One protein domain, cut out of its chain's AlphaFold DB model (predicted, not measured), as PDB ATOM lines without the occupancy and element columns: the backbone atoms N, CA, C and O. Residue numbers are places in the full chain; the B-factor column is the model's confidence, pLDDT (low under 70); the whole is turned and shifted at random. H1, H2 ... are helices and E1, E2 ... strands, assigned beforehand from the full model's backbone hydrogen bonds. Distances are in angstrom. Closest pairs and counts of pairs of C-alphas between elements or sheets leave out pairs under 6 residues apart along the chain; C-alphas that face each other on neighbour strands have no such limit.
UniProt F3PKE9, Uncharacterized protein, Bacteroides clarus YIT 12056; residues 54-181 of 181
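What this domain is: This is residues 54 to 181 of the 181 residues of an uncharacterized protein of Bacteroides clarus YIT 12056 (UniProt F3PKE9). Two strongly twisted sheets lie face to face as a sandwich, five strands in one layer and three in the other, the strands of the one at 32 degrees to those of the other. The small helix H1 sits at one end, and residues 165 to 181, with no named element, run from E8 of the larger sheet to E6 of the smaller, where residues 179 to 180 pair with residues 137 to 138. The printed part has 128 residues with eight named strands and one named helix, in the order E1 E2 E3 E4 H1 E5 E6 E7 E8. Both sheets are antiparallel, in the orders E1 E8 E3 E4 E5 and E2 E7 E6, and the class is mostly strand. The whole is compact, with a radius of gyration of the C-alphas of 14.4 A and spans of 43 by 32 by 23 A.

How they stand to each other: E1, residues 61 to 63, is an edge strand and the antiparallel neighbour of E8, residues 157 to 164, with N 63 and O 157 2.8 A apart, within hydrogen-bond range. On E8's other side is E3, residues 89 to 97, antiparallel to it, with N 92 and O 162 at 2.8 A. E3 forms a hairpin with E4, residues 107 to 113, with N 93 and O 109 at 2.8 A. E4 is antiparallel, at 177 degrees, to the other edge strand E5, residues 123 to 129, with N 112 and O 124 at 2.8 A. In the second sheet E2, residues 71 to 79, is antiparallel to E7, residues 142 to 151, with N 149 and O 73 at 2.7 A. E7 forms a hairpin with E6, residues 131 to 139, with N 137 and O 144 at 2.8 A. E6 bends by 73 degrees at residue 136 and E7 by 59 degrees at residue 145. The facing parts of the two sheets are 9.6 A apart, centre to centre. H1, residues 117 to 121, only grazes the smaller sheet with residues 120 to 121; it has 0 of 1 O i to N i+4 pairs and 1 of 2 O i to N i+3 pairs within range.

Where its parts are: E1 begins at C-alpha 61, (-47.473, 38.152, -6.298). E2 is 24.0 A long, E3 26.3 A, E7 25.5 A and E8 22.4 A, ending at C-alpha 164, (-62.044, 31.337, -15.348).

The domain as a whole: The C-alphas farthest apart, those of Gly 68 and Ser 86, are 46.1 A apart. The printed part has no cut and no long link. The model's pLDDT is under 70 at residues 54 to 60, 82 to 88, 115 to 121 and 166 to 170.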
ATOM      1  N   TYR A  54     -62.747  32.995  -9.939       52.59
ATOM      2  CA  TYR A  54     -62.025  33.854  -9.009       52.59
ATOM      3  C   TYR A  54     -62.658  35.242  -8.968       52.59
ATOM      4  O   TYR A  54     -62.509  36.046  -9.886       52.59
ATOM      5  N   SER A  55     -63.349  35.520  -7.865       45.78
ATOM      6  CA  SER A  55     -63.776  36.856  -7.454       45.78
ATOM      7  C   SER A  55     -62.966  37.249  -6.213       45.78
ATOM      8  O   SER A  55     -63.305  36.827  -5.118       45.78
ATOM      9  N   LEU A  56     -61.883  38.002  -6.443       52.22
ATOM     10  CA  LEU A  56     -61.114  38.909  -5.561       52.22
ATOM     11  C   LEU A  56     -61.061  38.675  -4.023       52.22
ATOM     12  O   LEU A  56     -62.102  38.603  -3.381       52.22
ATOM     13  N   PRO A  57     -59.894  38.871  -3.366       50.75
ATOM     14  CA  PRO A  57     -58.516  38.665  -3.809       50.75
ATOM     15  C   PRO A  57     -57.921  37.406  -3.148       50.75
ATOM     16  O   PRO A  57     -57.875  37.293  -1.924       50.75
ATOM     17  N   LYS A  58     -57.407  36.470  -3.953       50.84
ATOM     18  CA  LYS A  58     -56.494  35.415  -3.478       50.84
ATOM     19  C   LYS A  58     -55.035  35.885  -3.632       50.84
ATOM     20  O   LYS A  58     -54.817  36.871  -4.336       50.84
ATOM     21  N   PRO A  59     -54.066  35.280  -2.915       53.75
ATOM     22  CA  PRO A  59     -52.754  35.867  -2.684       53.75
ATOM     23  C   PRO A  59     -52.063  36.245  -3.983       53.75
ATOM     24  O   PRO A  59     -52.066  35.530  -4.979       53.75
ATOM     25  N   ILE A  60     -51.512  37.439  -3.907       67.88
ATOM     26  CA  ILE A  60     -51.067  38.234  -5.015       67.88
ATOM     27  C   ILE A  60     -49.540  38.194  -5.015       67.88
ATOM     28  O   ILE A  60     -48.930  38.487  -3.980       67.88
ATOM     29  N   VAL A  61     -48.912  37.904  -6.159       81.00
ATOM     30  CA  VAL A  61     -47.473  38.152  -6.298       81.00
ATOM     31  C   VAL A  61     -47.219  39.629  -6.026       81.00
ATOM     32  O   VAL A  61     -47.761  40.523  -6.683       81.00
ATOM     33  N   SER A  62     -46.423  39.872  -4.990       88.50
ATOM     34  CA  SER A  62     -46.017  41.203  -4.570       88.50
ATOM     35  C   SER A  62     -44.770  41.593  -5.338       88.50
ATOM     36  O   SER A  62     -43.693  41.031  -5.142       88.50
ATOM     37  N   ILE A  63     -44.913  42.580  -6.211       88.00
ATOM     38  CA  ILE A  63     -43.812  43.119  -6.984       88.00
ATOM     39  C   ILE A  63     -43.348  44.410  -6.322       88.00
ATOM     40  O   ILE A  63     -44.000  45.456  -6.382       88.00
ATOM     41  N   HIS A  64     -42.203  44.319  -5.653       90.25
ATOM     42  CA  HIS A  64     -41.568  45.462  -5.018       90.25
ATOM     43  C   HIS A  64     -40.755  46.261  -6.027       90.25
ATOM     44  O   HIS A  64     -40.060  45.684  -6.862       90.25
ATOM     45  N   LYS A  65     -40.816  47.591  -5.908       90.62
ATOM     46  CA  LYS A  65     -39.930  48.479  -6.656       90.62
ATOM     47  C   LYS A  65     -38.450  48.107  -6.443       90.62
ATOM     48  O   LYS A  65     -38.069  47.799  -5.308       90.62
ATOM     49  N   PRO A  66     -37.611  48.193  -7.484       91.38
ATOM     50  CA  PRO A  66     -36.171  48.031  -7.352       91.38
ATOM     51  C   PRO A  66     -35.539  49.197  -6.576       91.38
ATOM     52  O   PRO A  66     -36.116  50.280  -6.431       91.38
ATOM     53  N   THR A  67     -34.312  48.984  -6.099       88.25
ATOM     54  CA  THR A  67     -33.522  49.992  -5.365       88.25
ATOM     55  C   THR A  67     -33.048  51.141  -6.267       88.25
ATOM     56  O   THR A  67     -32.715  52.215  -5.770       88.25
ATOM     57  N   GLY A  68     -33.044  50.946  -7.589       88.38
ATOM     58  CA  GLY A  68     -32.761  51.988  -8.572       88.38
ATOM     59  C   GLY A  68     -32.976  51.508 -10.006       88.38
ATOM     60  O   GLY A  68     -32.779  50.333 -10.305       88.38
ATOM     61  N   GLY A  69     -33.363  52.432 -10.887       91.94
ATOM     62  CA  GLY A  69     -33.691  52.115 -12.279       91.94
ATOM     63  C   GLY A  69     -34.989  51.319 -12.422       91.94
ATOM     64  O   GLY A  69     -35.713  51.100 -11.457       91.94
ATOM     65  N   ASN A  70     -35.313  50.912 -13.644       94.75
ATOM     66  CA  ASN A  70     -36.429  50.000 -13.874       94.75
ATOM     67  C   ASN A  70     -35.893  48.573 -13.994       94.75
ATOM     68  O   ASN A  70     -34.782  48.371 -14.483       94.75
ATOM     69  N   GLU A  71     -36.698  47.605 -13.584       95.44
ATOM     70  CA  GLU A  71     -36.378  46.183 -13.650       95.44
ATOM     71  C   GLU A  71     -37.507  45.444 -14.362       95.44
ATOM     72  O   GLU A  71     -38.679  45.759 -14.164       95.44
ATOM     73  N   THR A  72     -37.160  44.462 -15.189       96.25
ATOM     74  CA  THR A  72     -38.140  43.533 -15.748       96.25
ATOM     75  C   THR A  72     -38.196  42.300 -14.867       96.25
ATOM     76  O   THR A  72     -37.174  41.652 -14.649       96.25
ATOM     77  N   LYS A  73     -39.394  41.972 -14.395       95.25
ATOM     78  CA  LYS A  73     -39.672  40.717 -13.705       95.25
ATOM     79  C   LYS A  73     -40.384  39.750 -14.623       95.25
ATOM     80  O   LYS A  73     -41.207  40.185 -15.418       95.25
ATOM     81  N   THR A  74     -40.134  38.461 -14.465       95.69
ATOM     82  CA  THR A  74     -40.880  37.415 -15.169       95.69
ATOM     83  C   THR A  74     -41.754  36.694 -14.158       95.69
ATOM     84  O   THR A  74     -41.249  36.157 -13.169       95.69
ATOM     85  N   ILE A  75     -43.065  36.705 -14.394       92.69
ATOM     86  CA  ILE A  75     -44.029  35.998 -13.553       92.69
ATOM     87  C   ILE A  75     -44.662  34.848 -14.322       92.69
ATOM     88  O   ILE A  75     -45.043  35.011 -15.481       92.69
ATOM     89  N   THR A  76     -44.810  33.696 -13.684       90.06
ATOM     90  CA  THR A  76     -45.626  32.611 -14.232       90.06
ATOM     91  C   THR A  76     -47.108  32.977 -14.143       90.06
ATOM     92  O   THR A  76     -47.525  33.735 -13.268       90.06
ATOM     93  N   LEU A  77     -47.905  32.472 -15.083       85.44
ATOM     94  CA  LEU A  77     -49.355  32.662 -15.137       85.44
ATOM     95  C   LEU A  77     -50.077  31.340 -14.928       85.44
ATOM     96  O   LEU A  77     -50.932  31.242 -14.054       85.44
ATOM     97  N   PHE A  78     -49.717  30.341 -15.730       81.38
ATOM     98  CA  PHE A  78     -50.253  28.995 -15.622       81.38
ATOM     99  C   PHE A  78     -49.274  27.967 -16.179       81.38
ATOM    100  O   PHE A  78     -48.520  28.236 -17.113       81.38
ATOM    101  N   LYS A  79     -49.301  26.784 -15.587       82.38
ATOM    102  CA  LYS A  79     -48.563  25.598 -15.975       82.38
ATOM    103  C   LYS A  79     -49.251  24.928 -17.161       82.38
ATOM    104  O   LYS A  79     -50.480  24.891 -17.249       82.38
ATOM    105  N   ILE A  80     -48.449  24.396 -18.070       79.62
ATOM    106  CA  ILE A  80     -48.900  23.539 -19.160       79.62
ATOM    107  C   ILE A  80     -48.963  22.104 -18.623       79.62
ATOM    108  O   ILE A  80     -47.940  21.560 -18.209       79.62
ATOM    109  N   GLU A  81     -50.154  21.501 -18.595       72.38
ATOM    110  CA  GLU A  81     -50.383  20.134 -18.104       72.38
ATOM    111  C   GLU A  81     -51.385  19.376 -18.989       72.38
ATOM    112  O   GLU A  81     -52.273  19.958 -19.607       72.38
ATOM    113  N   ASP A  82     -51.286  18.045 -19.002       51.91
ATOM    114  CA  ASP A  82     -52.216  17.160 -19.709       51.91
ATOM    115  C   ASP A  82     -53.534  16.982 -18.925       51.91
ATOM    116  O   ASP A  82     -53.738  15.947 -18.290       51.91
ATOM    117  N   TYR A  83     -54.467  17.945 -18.972       58.44
ATOM    118  CA  TYR A  83     -55.801  17.748 -18.372       58.44
ATOM    119  C   TYR A  83     -56.987  18.238 -19.224       58.44
ATOM    120  O   TYR A  83     -57.432  19.374 -19.182       58.44
ATOM    121  N   ASN A  84     -57.520  17.279 -19.988       43.91
ATOM    122  CA  ASN A  84     -58.905  16.795 -20.157       43.91
ATOM    123  C   ASN A  84     -60.177  17.655 -19.960       43.91
ATOM    124  O   ASN A  84     -61.267  17.078 -20.054       43.91
ATOM    125  N   THR A  85     -60.138  18.969 -19.740       51.72
ATOM    126  CA  THR A  85     -61.380  19.763 -19.774       51.72
ATOM    127  C   THR A  85     -61.606  20.310 -21.186       51.72
ATOM    128  O   THR A  85     -60.718  20.835 -21.846       51.72
ATOM    129  N   SER A  86     -62.802  20.120 -21.739       52.81
ATOM    130  CA  SER A  86     -63.134  20.561 -23.106       52.81
ATOM    131  C   SER A  86     -63.521  22.048 -23.169       52.81
ATOM    132  O   SER A  86     -64.272  22.449 -24.058       52.81
ATOM    133  N   HIS A  87     -63.092  22.860 -22.199       62.06
ATOM    134  CA  HIS A  87     -63.580  24.225 -22.004       62.06
ATOM    135  C   HIS A  87     -62.512  25.265 -22.342       62.06
ATOM    136  O   HIS A  87     -61.340  25.078 -22.052       62.06
ATOM    137  N   PHE A  88     -62.918  26.391 -22.935       69.75
ATOM    138  CA  PHE A  88     -62.033  27.544 -23.105       69.75
ATOM    139  C   PHE A  88     -61.892  28.281 -21.774       69.75
ATOM    140  O   PHE A  88     -62.895  28.701 -21.195       69.75
ATOM    141  N   ASN A  89     -60.653  28.465 -21.323       78.31
ATOM    142  CA  ASN A  89     -60.338  29.246 -20.134       78.31
ATOM    143  C   ASN A  89     -59.983  30.679 -20.534       78.31
ATOM    144  O   ASN A  89     -59.422  30.929 -21.607       78.31
ATOM    145  N   PHE A  90     -60.309  31.631 -19.663       82.25
ATOM    146  CA  PHE A  90     -59.879  33.009 -19.836       82.25
ATOM    147  C   PHE A  90     -59.664  33.691 -18.500       82.25
ATOM    148  O   PHE A  90     -60.464  33.550 -17.577       82.25
ATOM    149  N   PHE A  91     -58.635  34.519 -18.428       82.25
ATOM    150  CA  PHE A  91     -58.409  35.372 -17.276       82.25
ATOM    151  C   PHE A  91     -57.824  36.714 -17.695       82.25
ATOM    152  O   PHE A  91     -57.276  36.882 -18.786       82.25
ATOM    153  N   GLU A  92     -57.967  37.681 -16.806       87.50
ATOM    154  CA  GLU A  92     -57.358  38.993 -16.901       87.50
ATOM    155  C   GLU A  92     -56.403  39.173 -15.730       87.50
ATOM    156  O   GLU A  92     -56.749  38.860 -14.589       87.50
ATOM    157  N   ILE A  93     -55.215  39.694 -16.020       87.88
ATOM    158  CA  ILE A  93     -54.226  40.116 -15.033       87.88
ATOM    159  C   ILE A  93     -54.100  41.629 -15.043       87.88
ATOM    160  O   ILE A  93     -54.113  42.268 -16.097       87.88
ATOM    161  N   PHE A  94     -53.975  42.217 -13.862       89.44
ATOM    162  CA  PHE A  94     -53.821  43.657 -13.716       89.44
ATOM    163  C   PHE A  94     -53.005  44.019 -12.482       89.44
ATOM    164  O   PHE A  94     -52.958  43.295 -11.487       89.44
ATOM    165  N   THR A  95     -52.347  45.170 -12.551       90.38
ATOM    166  CA  THR A  95     -51.585  45.721 -11.429       90.38
ATOM    167  C   THR A  95     -52.502  46.466 -10.466       90.38
ATOM    168  O   THR A  95     -53.225  47.376 -10.878       90.38
ATOM    169  N   ILE A  96     -52.409  46.160  -9.177       88.88
ATOM    170  CA  ILE A  96     -53.030  46.932  -8.101       88.88
ATOM    171  C   ILE A  96     -51.917  47.645  -7.318       88.88
ATOM    172  O   ILE A  96     -51.104  46.975  -6.677       88.88
ATOM    173  N   PRO A  97     -51.842  48.987  -7.338       88.31
ATOM    174  CA  PRO A  97     -50.815  49.720  -6.608       88.31
ATOM    175  C   PRO A  97     -50.890  49.466  -5.101       88.31
ATOM    176  O   PRO A  97     -51.974  49.396  -4.516       88.31
ATOM    177  N   PHE A  98     -49.732  49.413  -4.444       87.44
ATOM    178  CA  PHE A  98     -49.689  49.432  -2.984       87.44
ATOM    179  C   PHE A  98     -50.181  50.788  -2.481       87.44
ATOM    180  O   PHE A  98     -49.752  51.830  -2.977       87.44
ATOM    181  N   TYR A  99     -51.028  50.787  -1.449       81.00
ATOM    182  CA  TYR A  99     -51.632  52.013  -0.915       81.00
ATOM    183  C   TYR A  99     -50.593  53.087  -0.545       81.00
ATOM    184  O   TYR A  99     -50.773  54.261  -0.848       81.00
ATOM    185  N   SER A 100     -49.477  52.686   0.068       76.62
ATOM    186  CA  SER A 100     -48.390  53.584   0.478       76.62
ATOM    187  C   SER A 100     -47.333  53.839  -0.604       76.62
ATOM    188  O   SER A 100     -46.419  54.627  -0.375       76.62
ATOM    189  N   ASN A 101     -47.418  53.164  -1.757       76.75
ATOM    190  CA  ASN A 101     -46.395  53.195  -2.801       76.75
ATOM    191  C   ASN A 101     -47.013  53.063  -4.206       76.75
ATOM    192  O   ASN A 101     -46.719  52.127  -4.951       76.75
ATOM    193  N   ASN A 102     -47.909  53.992  -4.538       78.38
ATOM    194  CA  ASN A 102     -48.865  53.879  -5.642       78.38
ATOM    195  C   ASN A 102     -48.361  54.354  -7.016       78.38
ATOM    196  O   ASN A 102     -49.133  54.386  -7.969       78.38
ATOM    197  N   HIS A 103     -47.082  54.705  -7.146       89.06
ATOM    198  CA  HIS A 103     -46.498  55.179  -8.406       89.06
ATOM    199  C   HIS A 103     -46.074  54.040  -9.351       89.06
ATOM    200  O   HIS A 103     -45.182  54.227 -10.182       89.06
ATOM    201  N   CYS A 104     -46.663  52.848  -9.216       89.31
ATOM    202  CA  CYS A 104     -46.346  51.721 -10.086       89.31
ATOM    203  C   CYS A 104     -46.868  51.989 -11.502       89.31
ATOM    204  O   CYS A 104     -47.794  52.777 -11.707       89.31
ATOM    205  N   LEU A 105     -46.275  51.333 -12.496       92.50
ATOM    206  CA  LEU A 105     -46.831  51.368 -13.843       92.50
ATOM    207  C   LEU A 105     -48.147  50.576 -13.867       92.50
ATOM    208  O   LEU A 105     -48.201  49.502 -13.265       92.50
ATOM    209  N   PRO A 106     -49.200  51.083 -14.530       93.00
ATOM    210  CA  PRO A 106     -50.406  50.307 -14.736       93.00
ATOM    211  C   PRO A 106     -50.147  49.219 -15.779       93.00
ATOM    212  O   PRO A 106     -49.470  49.454 -16.783       93.00
ATOM    213  N   GLY A 107     -50.736  48.051 -15.569       93.56
ATOM    214  CA  GLY A 107     -50.756  46.964 -16.533       93.56
ATOM    215  C   GLY A 107     -52.119  46.299 -16.568       93.56
ATOM    216  O   GLY A 107     -52.777  46.160 -15.535       93.56
ATOM    217  N   TRP A 108     -52.514  45.870 -17.763       94.50
ATOM    218  CA  TRP A 108     -53.638  44.966 -17.977       94.50
ATOM    219  C   TRP A 108     -53.280  43.990 -19.094       94.50
ATOM    220  O   TRP A 108     -52.737  44.395 -20.123       94.50
ATOM    221  N   CYS A 109     -53.551  42.710 -18.890       93.25
ATOM    222  CA  CYS A 109     -53.423  41.703 -19.929       93.25
ATOM    223  C   CYS A 109     -54.587  40.725 -19.831       93.25
ATOM    224  O   CYS A 109     -55.017  40.361 -18.736       93.25
ATOM    225  N   LYS A 110     -55.109  40.324 -20.985       92.19
ATOM    226  CA  LYS A 110     -56.149  39.306 -21.087       92.19
ATOM    227  C   LYS A 110     -55.597  38.109 -21.822       92.19
ATOM    228  O   LYS A 110     -54.982  38.272 -22.871       92.19
ATOM    229  N   VAL A 111     -55.875  36.928 -21.292       88.88
ATOM    230  CA  VAL A 111     -55.377  35.662 -21.813       88.88
ATOM    231  C   VAL A 111     -56.543  34.710 -22.012       88.88
ATOM    232  O   VAL A 111     -57.368  34.529 -21.118       88.88
ATOM    233  N   HIS A 112     -56.625  34.127 -23.200       87.50
ATOM    234  CA  HIS A 112     -57.558  33.077 -23.581       87.50
ATOM    235  C   HIS A 112     -56.746  31.871 -24.045       87.50
ATOM    236  O   HIS A 112     -55.874  32.010 -24.904       87.50
ATOM    237  N   TYR A 113     -57.051  30.696 -23.510       81.50
ATOM    238  CA  TYR A 113     -56.334  29.475 -23.869       81.50
ATOM    239  C   TYR A 113     -57.247  28.246 -23.797       81.50
ATOM    240  O   TYR A 113     -58.271  28.241 -23.104       81.50
ATOM    241  N   ALA A 114     -56.878  27.203 -24.539       78.06
ATOM    242  CA  ALA A 114     -57.524  25.897 -24.482       78.06
ATOM    243  C   ALA A 114     -56.666  24.938 -23.629       78.06
ATOM    244  O   ALA A 114     -55.475  24.837 -23.878       78.06
ATOM    245  N   PRO A 115     -57.217  24.217 -22.642       68.88
ATOM    246  CA  PRO A 115     -56.440  23.370 -21.727       68.88
ATOM    247  C   PRO A 115     -56.106  21.969 -22.286       68.88
ATOM    248  O   PRO A 115     -55.419  21.194 -21.635       68.88
ATOM    249  N   ALA A 116     -56.584  21.604 -23.482       64.44
ATOM    250  CA  ALA A 116     -56.476  20.234 -23.990       64.44
ATOM    251  C   ALA A 116     -55.196  19.978 -24.820       64.44
ATOM    252  O   ALA A 116     -55.157  20.248 -26.025       64.44
ATOM    253  N   GLY A 117     -54.181  19.366 -24.198       60.81
ATOM    254  CA  GLY A 117     -53.015  18.775 -24.874       60.81
ATOM    255  C   GLY A 117     -52.175  19.790 -25.658       60.81
ATOM    256  O   GLY A 117     -51.852  20.864 -25.158       60.81
ATOM    257  N   THR A 118     -51.846  19.492 -26.923       53.75
ATOM    258  CA  THR A 118     -51.036  20.381 -27.786       53.75
ATOM    259  C   THR A 118     -51.694  21.729 -28.083       53.75
ATOM    260  O   THR A 118     -51.030  22.606 -28.612       53.75
ATOM    261  N   LEU A 119     -52.987  21.910 -27.792       55.97
ATOM    262  CA  LEU A 119     -53.679  23.189 -27.978       55.97
ATOM    263  C   LEU A 119     -53.397  24.178 -26.842       55.97
ATOM    264  O   LEU A 119     -53.670  25.364 -26.997       55.97
ATOM    265  N   GLN A 120     -52.824  23.727 -25.720       66.50
ATOM    266  CA  GLN A 120     -52.466  24.627 -24.623       66.50
ATOM    267  C   GLN A 120     -51.324  25.581 -24.990       66.50
ATOM    268  O   GLN A 120     -51.175  26.618 -24.348       66.50
ATOM    269  N   SER A 121     -50.578  25.301 -26.065       66.38
ATOM    270  CA  SER A 121     -49.630  26.251 -26.654       66.38
ATOM    271  C   SER A 121     -50.290  27.376 -27.457       66.38
ATOM    272  O   SER A 121     -49.640  28.393 -27.698       66.38
ATOM    273  N   ASP A 122     -51.556  27.219 -27.860       74.94
ATOM    274  CA  ASP A 122     -52.292  28.218 -28.635       74.94
ATOM    275  C   ASP A 122     -52.991  29.195 -27.686       74.94
ATOM    276  O   ASP A 122     -54.099  28.966 -27.191       74.94
ATOM    277  N   VAL A 123     -52.318  30.317 -27.431       83.62
ATOM    278  CA  VAL A 123     -52.803  31.365 -26.531       83.62
ATOM    279  C   VAL A 123     -53.143  32.620 -27.320       83.62
ATOM    280  O   VAL A 123     -52.280  33.241 -27.943       83.62
ATOM    281  N   ALA A 124     -54.402  33.045 -27.239       88.44
ATOM    282  CA  ALA A 124     -54.808  34.369 -27.682       88.44
ATOM    283  C   ALA A 124     -54.694  35.333 -26.502       88.44
ATOM    284  O   ALA A 124     -55.288  35.109 -25.447       88.44
ATOM    285  N   HIS A 125     -53.940  36.414 -26.668       92.25
ATOM    286  CA  HIS A 125     -53.722  37.370 -25.593       92.25
ATOM    287  C   HIS A 125     -53.661  38.805 -26.105       92.25
ATOM    288  O   HIS A 125     -53.514  39.063 -27.301       92.25
ATOM    289  N   VAL A 126     -53.782  39.745 -25.174       94.81
ATOM    290  CA  VAL A 126     -53.473  41.150 -25.412       94.81
ATOM    291  C   VAL A 126     -52.796  41.733 -24.184       94.81
ATOM    292  O   VAL A 126     -53.239  41.501 -23.062       94.81
ATOM    293  N   GLU A 127     -51.731  42.492 -24.410       95.50
ATOM    294  CA  GLU A 127     -50.873  43.068 -23.379       95.50
ATOM    295  C   GLU A 127     -50.922  44.591 -23.450       95.50
ATOM    296  O   GLU A 127     -50.844  45.178 -24.531       95.50
ATOM    297  N   TYR A 128     -51.026  45.241 -22.293       96.88
ATOM    298  CA  TYR A 128     -50.977  46.692 -22.185       96.88
ATOM    299  C   TYR A 128     -50.189  47.147 -20.960       96.88
ATOM    300  O   TYR A 128     -50.201  46.520 -19.896       96.88
ATOM    301  N   GLY A 129     -49.583  48.328 -21.094       96.00
ATOM    302  CA  GLY A 129     -48.914  49.012 -19.996       96.00
ATOM    303  C   GLY A 129     -47.587  48.353 -19.644       96.00
ATOM    304  O   GLY A 129     -46.694  48.289 -20.483       96.00
ATOM    305  N   CYS A 130     -47.440  47.910 -18.397       95.19
ATOM    306  CA  CYS A 130     -46.211  47.273 -17.925       95.19
ATOM    307  C   CYS A 130     -46.076  45.790 -18.281       95.19
ATOM    308  O   CYS A 130     -45.045  45.211 -17.959       95.19
ATOM    309  N   PHE A 131     -47.094  45.171 -18.876       97.00
ATOM    310  CA  PHE A 131     -47.032  43.773 -19.286       97.00
ATOM    311  C   PHE A 131     -46.502  43.636 -20.706       97.00
ATOM    312  O   PHE A 131     -46.881  44.412 -21.584       97.00
ATOM    313  N   SER A 132     -45.649  42.639 -20.919       96.69
ATOM    314  CA  SER A 132     -45.104  42.315 -22.234       96.69
ATOM    315  C   SER A 132     -44.654  40.857 -22.314       96.69
ATOM    316  O   SER A 132     -44.355  40.257 -21.286       96.69
ATOM    317  N   ASN A 133     -44.460  40.345 -23.527       95.38
ATOM    318  CA  ASN A 133     -43.673  39.132 -23.778       95.38
ATOM    319  C   ASN A 133     -44.248  37.875 -23.095       95.38
ATOM    320  O   ASN A 133     -43.520  37.117 -22.440       95.38
ATOM    321  N   LEU A 134     -45.559  37.662 -23.239       93.38
ATOM    322  CA  LEU A 134     -46.202  36.412 -22.859       93.38
ATOM    323  C   LEU A 134     -45.642  35.263 -23.699       93.38
ATOM    324  O   LEU A 134     -45.708  35.273 -24.930       93.38
ATOM    325  N   ARG A 135     -45.078  34.262 -23.025       93.38
ATOM    326  CA  ARG A 135     -44.363  33.153 -23.670       93.38
ATOM    327  C   ARG A 135     -44.297  31.922 -22.783       93.38
ATOM    328  O   ARG A 135     -44.619  31.985 -21.600       93.38
ATOM    329  N   GLN A 136     -43.847  30.815 -23.362       91.81
ATOM    330  CA  GLN A 136     -43.569  29.595 -22.614       91.81
ATOM    331  C   GLN A 136     -42.154  29.634 -22.038       91.81
ATOM    332  O   GLN A 136     -41.213  30.027 -22.723       91.81
ATOM    333  N   ILE A 137     -42.013  29.199 -20.793       93.38
ATOM    334  CA  ILE A 137     -40.738  29.047 -20.094       93.38
ATOM    335  C   ILE A 137     -40.697  27.692 -19.391       93.38
ATOM    336  O   ILE A 137     -41.741  27.115 -19.078       93.38
ATOM    337  N   ASN A 138     -39.498  27.206 -19.082       94.00
ATOM    338  CA  ASN A 138     -39.314  26.102 -18.149       94.00
ATOM    339  C   ASN A 138     -38.854  26.626 -16.781       94.00
ATOM    340  O   ASN A 138     -37.877  27.377 -16.693       94.00
ATOM    341  N   TYR A 139     -39.551  26.206 -15.728       92.81
ATOM    342  CA  TYR A 139     -39.247  26.512 -14.334       92.81
ATOM    343  C   TYR A 139     -39.344  25.223 -13.512       92.81
ATOM    344  O   TYR A 139     -40.360  24.538 -13.556       92.81
ATOM    345  N   GLU A 140     -38.272  24.870 -12.798       92.88
ATOM    346  CA  GLU A 140     -38.198  23.662 -11.952       92.88
ATOM    347  C   GLU A 140     -38.597  22.343 -12.658       92.88
ATOM    348  O   GLU A 140     -39.048  21.393 -12.025       92.88
ATOM    349  N   GLY A 141     -38.369  22.247 -13.975       90.69
ATOM    350  CA  GLY A 141     -38.675  21.053 -14.774       90.69
ATOM    351  C   GLY A 141     -40.084  21.033 -15.368       90.69
ATOM    352  O   GLY A 141     -40.353  20.214 -16.243       90.69
ATOM    353  N   ASP A 142     -40.931  21.980 -14.982       88.69
ATOM    354  CA  ASP A 142     -42.284  22.163 -15.486       88.69
ATOM    355  C   ASP A 142     -42.342  23.306 -16.514       88.69
ATOM    356  O   ASP A 142     -41.536  24.240 -16.487       88.69
ATOM    357  N   VAL A 143     -43.294  23.236 -17.450       88.62
ATOM    358  CA  VAL A 143     -43.499  24.278 -18.468       88.62
ATOM    359  C   VAL A 143     -44.629  25.204 -18.040       88.62
ATOM    360  O   VAL A 143     -45.707  24.740 -17.679       88.62
ATOM    361  N   TYR A 144     -44.404  26.511 -18.133       88.62
ATOM    362  CA  TYR A 144     -45.383  27.539 -17.794       88.62
ATOM    363  C   TYR A 144     -45.529  28.539 -18.927       88.62
ATOM    364  O   TYR A 144     -44.544  28.895 -19.568       88.62
ATOM    365  N   PHE A 145     -46.729  29.084 -19.101       89.38
ATOM    366  CA  PHE A 145     -46.853  30.418 -19.662       89.38
ATOM    367  C   PHE A 145     -46.480  31.445 -18.603       89.38
ATOM    368  O   PHE A 145     -46.995  31.424 -17.483       89.38
ATOM    369  N   ALA A 146     -45.593  32.350 -18.978       92.62
ATOM    370  CA  ALA A 146     -45.130  33.456 -18.171       92.62
ATOM    371  C   ALA A 146     -45.255  34.761 -18.947       92.62
ATOM    372  O   ALA A 146     -45.388  34.762 -20.170       92.62
ATOM    373  N   ILE A 147     -45.219  35.871 -18.224       94.56
ATOM    374  CA  ILE A 147     -45.264  37.214 -18.784       94.56
ATOM    375  C   ILE A 147     -44.237  38.094 -18.086       94.56
ATOM    376  O   ILE A 147     -43.979  37.950 -16.887       94.56
ATOM    377  N   ASP A 148     -43.666  39.023 -18.838       96.62
ATOM    378  CA  ASP A 148     -42.771  40.020 -18.285       96.62
ATOM    379  C   ASP A 148     -43.560  41.223 -17.757       96.62
ATOM    380  O   ASP A 148     -44.546  41.679 -18.343       96.62
ATOM    381  N   VAL A 149     -43.093  41.755 -16.632       96.06
ATOM    382  CA  VAL A 149     -43.639  42.917 -15.943       96.06
ATOM    383  C   VAL A 149     -42.531  43.949 -15.785       96.06
ATOM    384  O   VAL A 149     -41.565  43.729 -15.055       96.06
ATOM    385  N   LEU A 150     -42.676  45.103 -16.431       96.38
ATOM    386  CA  LEU A 150     -41.788  46.240 -16.221       96.38
ATOM    387  C   LEU A 150     -42.122  46.936 -14.897       96.38
ATOM    388  O   LEU A 150     -43.169  47.565 -14.740       96.38
ATOM    389  N   VAL A 151     -41.190  46.885 -13.956       95.06
ATOM    390  CA  VAL A 151     -41.299  47.493 -12.632       95.06
ATOM    391  C   VAL A 151     -40.474  48.767 -12.601       95.06
ATOM    392  O   VAL A 151     -39.267  48.754 -12.843       95.06
ATOM    393  N   ASN A 152     -41.117  49.890 -12.293       93.56
ATOM    394  CA  ASN A 152     -40.404  51.149 -12.124       93.56
ATOM    395  C   ASN A 152     -39.850  51.297 -10.695       93.56
ATOM    396  O   ASN A 152     -40.381  50.734  -9.741       93.56
ATOM    397  N   GLN A 153     -38.820  52.124 -10.524       93.06
ATOM    398  CA  GLN A 153     -38.272  52.467  -9.197       93.06
ATOM    399  C   GLN A 153     -39.229  53.253  -8.283       93.06
ATOM    400  O   GLN A 153     -38.884  53.554  -7.138       93.06
ATOM    401  N   TYR A 154     -40.401  53.663  -8.771       91.44
ATOM    402  CA  TYR A 154     -41.258  54.613  -8.067       91.44
ATOM    403  C   TYR A 154     -42.351  53.940  -7.251       91.44
ATOM    404  O   TYR A 154     -42.724  54.498  -6.224       91.44
ATOM    405  N   GLY A 155     -42.843  52.769  -7.661       89.38
ATOM    406  CA  GLY A 155     -43.995  52.140  -7.027       89.38
ATOM    407  C   GLY A 155     -43.973  50.621  -7.034       89.38
ATOM    408  O   GLY A 155     -43.390  49.990  -7.909       89.38
ATOM    409  N   SER A 156     -44.639  50.049  -6.036       90.25
ATOM    410  CA  SER A 156     -44.830  48.605  -5.896       90.25
ATOM    411  C   SER A 156     -46.270  48.256  -6.236       90.25
ATOM    412  O   SER A 156     -47.181  49.054  -5.992       90.25
ATOM    413  N   ALA A 157     -46.481  47.055  -6.757       89.75
ATOM    414  CA  ALA A 157     -47.804  46.587  -7.126       89.75
ATOM    415  C   ALA A 157     -48.028  45.141  -6.708       89.75
ATOM    416  O   ALA A 157     -47.114  44.323  -6.610       89.75
ATOM    417  N   TYR A 158     -49.293  44.850  -6.496       88.12
ATOM    418  CA  TYR A 158     -49.852  43.523  -6.438       88.12
ATOM    419  C   TYR A 158     -50.256  43.116  -7.866       88.12
ATOM    420  O   TYR A 158     -50.881  43.916  -8.559       88.12
ATOM    421  N   ILE A 159     -49.930  41.902  -8.317       87.38
ATOM    422  CA  ILE A 159     -50.493  41.330  -9.552       87.38
ATOM    423  C   ILE A 159     -51.755  40.522  -9.253       87.38
ATOM    424  O   ILE A 159     -51.693  39.417  -8.719       87.38
ATOM    425  N   ALA A 160     -52.912  41.079  -9.592       81.69
ATOM    426  CA  ALA A 160     -54.196  40.425  -9.384       81.69
ATOM    427  C   ALA A 160     -54.675  39.717 -10.652       81.69
ATOM    428  O   ALA A 160     -54.370  40.150 -11.762       81.69
ATOM    429  N   LEU A 161     -55.464  38.658 -10.458       79.19
ATOM    430  CA  LEU A 161     -56.098  37.884 -11.518       79.19
ATOM    431  C   LEU A 161     -57.612  37.810 -11.290       79.19
ATOM    432  O   LEU A 161     -58.074  37.678 -10.154       79.19
ATOM    433  N   THR A 162     -58.381  37.874 -12.375       78.12
ATOM    434  CA  THR A 162     -59.831  37.631 -12.394       78.12
ATOM    435  C   THR A 162     -60.216  36.799 -13.617       78.12
ATOM    436  O   THR A 162     -59.649  36.992 -14.689       78.12
ATOM    437  N   GLY A 163     -61.170  35.876 -13.483       76.19
ATOM    438  CA  GLY A 163     -61.668  35.070 -14.603       76.19
ATOM    439  C   GLY A 163     -61.879  33.591 -14.281       76.19
ATOM    440  O   GLY A 163     -62.032  33.208 -13.120       76.19
ATOM    441  N   TYR A 164     -61.907  32.790 -15.347       73.88
ATOM    442  CA  TYR A 164     -62.044  31.337 -15.348       73.88
ATOM    443  C   TYR A 164     -60.678  30.698 -15.546       73.88
ATOM    444  O   TYR A 164     -60.072  30.791 -16.619       73.88
ATOM    445  N   HIS A 165     -60.208  30.051 -14.491       72.19
ATOM    446  CA  HIS A 165     -58.931  29.371 -14.494       72.19
ATOM    447  C   HIS A 165     -58.996  28.152 -13.574       72.19
ATOM    448  O   HIS A 165     -59.739  28.146 -12.593       72.19
ATOM    449  N   GLU A 166     -58.242  27.106 -13.889       63.31
ATOM    450  CA  GLU A 166     -58.337  25.840 -13.156       63.31
ATOM    451  C   GLU A 166     -57.415  25.803 -11.930       63.31
ATOM    452  O   GLU A 166     -57.792  25.205 -10.922       63.31
ATOM    453  N   ASP A 167     -56.278  26.517 -11.943       62.19
ATOM    454  CA  ASP A 167     -55.326  26.516 -10.825       62.19
ATOM    455  C   ASP A 167     -54.448  27.783 -10.744       62.19
ATOM    456  O   ASP A 167     -53.429  27.910 -11.408       62.19
ATOM    457  N   ILE A 168     -54.792  28.713  -9.845       55.78
ATOM    458  CA  ILE A 168     -54.014  29.951  -9.638       55.78
ATOM    459  C   ILE A 168     -52.818  29.803  -8.685       55.78
ATOM    460  O   ILE A 168     -52.176  30.805  -8.371       55.78
ATOM    461  N   SER A 169     -52.492  28.597  -8.197       60.75
ATOM    462  CA  SER A 169     -51.274  28.386  -7.387       60.75
ATOM    463  C   SER A 169     -49.976  28.619  -8.178       60.75
ATOM    464  O   SER A 169     -48.880  28.589  -7.624       60.75
ATOM    465  N   GLN A 170     -50.120  28.908  -9.469       68.06
ATOM    466  CA  GLN A 170     -49.086  28.926 -10.483       68.06
ATOM    467  C   GLN A 170     -48.559  30.336 -10.782       68.06
ATOM    468  O   GLN A 170     -47.730  30.473 -11.675       68.06
ATOM    469  N   ILE A 171     -48.994  31.381 -10.058       79.44
ATOM    470  CA  ILE A 171     -48.465  32.748 -10.217       79.44
ATOM    471  C   ILE A 171     -47.298  32.976  -9.255       79.44
ATOM    472  O   ILE A 171     -47.490  33.112  -8.046       79.44
ATOM    473  N   MET A 172     -46.083  33.038  -9.794       86.94
ATOM    474  CA  MET A 172     -44.842  33.157  -9.027       86.94
ATOM    475  C   MET A 172     -43.887  34.126  -9.725       86.94
ATOM    476  O   MET A 172     -43.850  34.182 -10.949       86.94
ATOM    477  N   ASP A 173     -43.104  34.884  -8.953       91.50
ATOM    478  CA  ASP A 173     -41.960  35.637  -9.485       91.50
ATOM    479  C   ASP A 173     -40.790  34.670  -9.674       91.50
ATOM    480  O   ASP A 173     -40.207  34.194  -8.699       91.50
ATOM    481  N   VAL A 174     -40.470  34.373 -10.929       93.44
ATOM    482  CA  VAL A 174     -39.417  33.422 -11.308       93.44
ATOM    483  C   VAL A 174     -38.201  34.127 -11.900       93.44
ATOM    484  O   VAL A 174     -37.344  33.485 -12.504       93.44
ATOM    485  N   THR A 175     -38.111  35.451 -11.748       93.19
ATOM    486  CA  THR A 175     -37.064  36.283 -12.353       93.19
ATOM    487  C   THR A 175     -35.669  35.703 -12.102       93.19
ATOM    488  O   THR A 175     -35.256  35.494 -10.963       93.19
ATOM    489  N   GLY A 176     -34.938  35.433 -13.188       93.50
ATOM    490  CA  GLY A 176     -33.579  34.881 -13.150       93.50
ATOM    491  C   GLY A 176     -33.475  33.376 -12.866       93.50
ATOM    492  O   GLY A 176     -32.370  32.844 -12.931       93.50
ATOM    493  N   ASN A 177     -34.588  32.686 -12.604       94.38
ATOM    494  CA  ASN A 177     -34.626  31.270 -12.224       94.38
ATOM    495  C   ASN A 177     -35.423  30.401 -13.211       94.38
ATOM    496  O   ASN A 177     -35.984  29.384 -12.821       94.38
ATOM    497  N   PHE A 178     -35.478  30.777 -14.487       95.62
ATOM    498  CA  PHE A 178     -36.156  30.018 -15.540       95.62
ATOM    499  C   PHE A 178     -35.253  29.843 -16.767       95.62
ATOM    500  O   PHE A 178     -34.214  30.496 -16.892       95.62
ATOM    501  N   THR A 179     -35.661  28.972 -17.687       96.75
ATOM    502  CA  THR A 179     -35.041  28.839 -19.011       96.75
ATOM    503  C   THR A 179     -36.068  29.073 -20.114       96.75
ATOM    504  O   THR A 179     -37.245  28.754 -19.950       96.75
ATOM    505  N   GLU A 180     -35.625  29.682 -21.213       93.56
ATOM    506  CA  GLU A 180     -36.453  29.902 -22.405       93.56
ATOM    507  C   GLU A 180     -36.676  28.576 -23.151       93.56
ATOM    508  O   GLU A 180     -35.787  27.715 -23.156       93.56
ATOM    509  N   LEU A 181     -37.848  28.432 -23.777       89.25
ATOM    510  CA  LEU A 181     -38.231  27.282 -24.607       89.25
ATOM    511  C   LEU A 181     -38.196  27.606 -26.103       89.25
ATOM    512  O   LEU A 181     -38.531  28.752 -26.477       89.25
TER     513      LEU A 181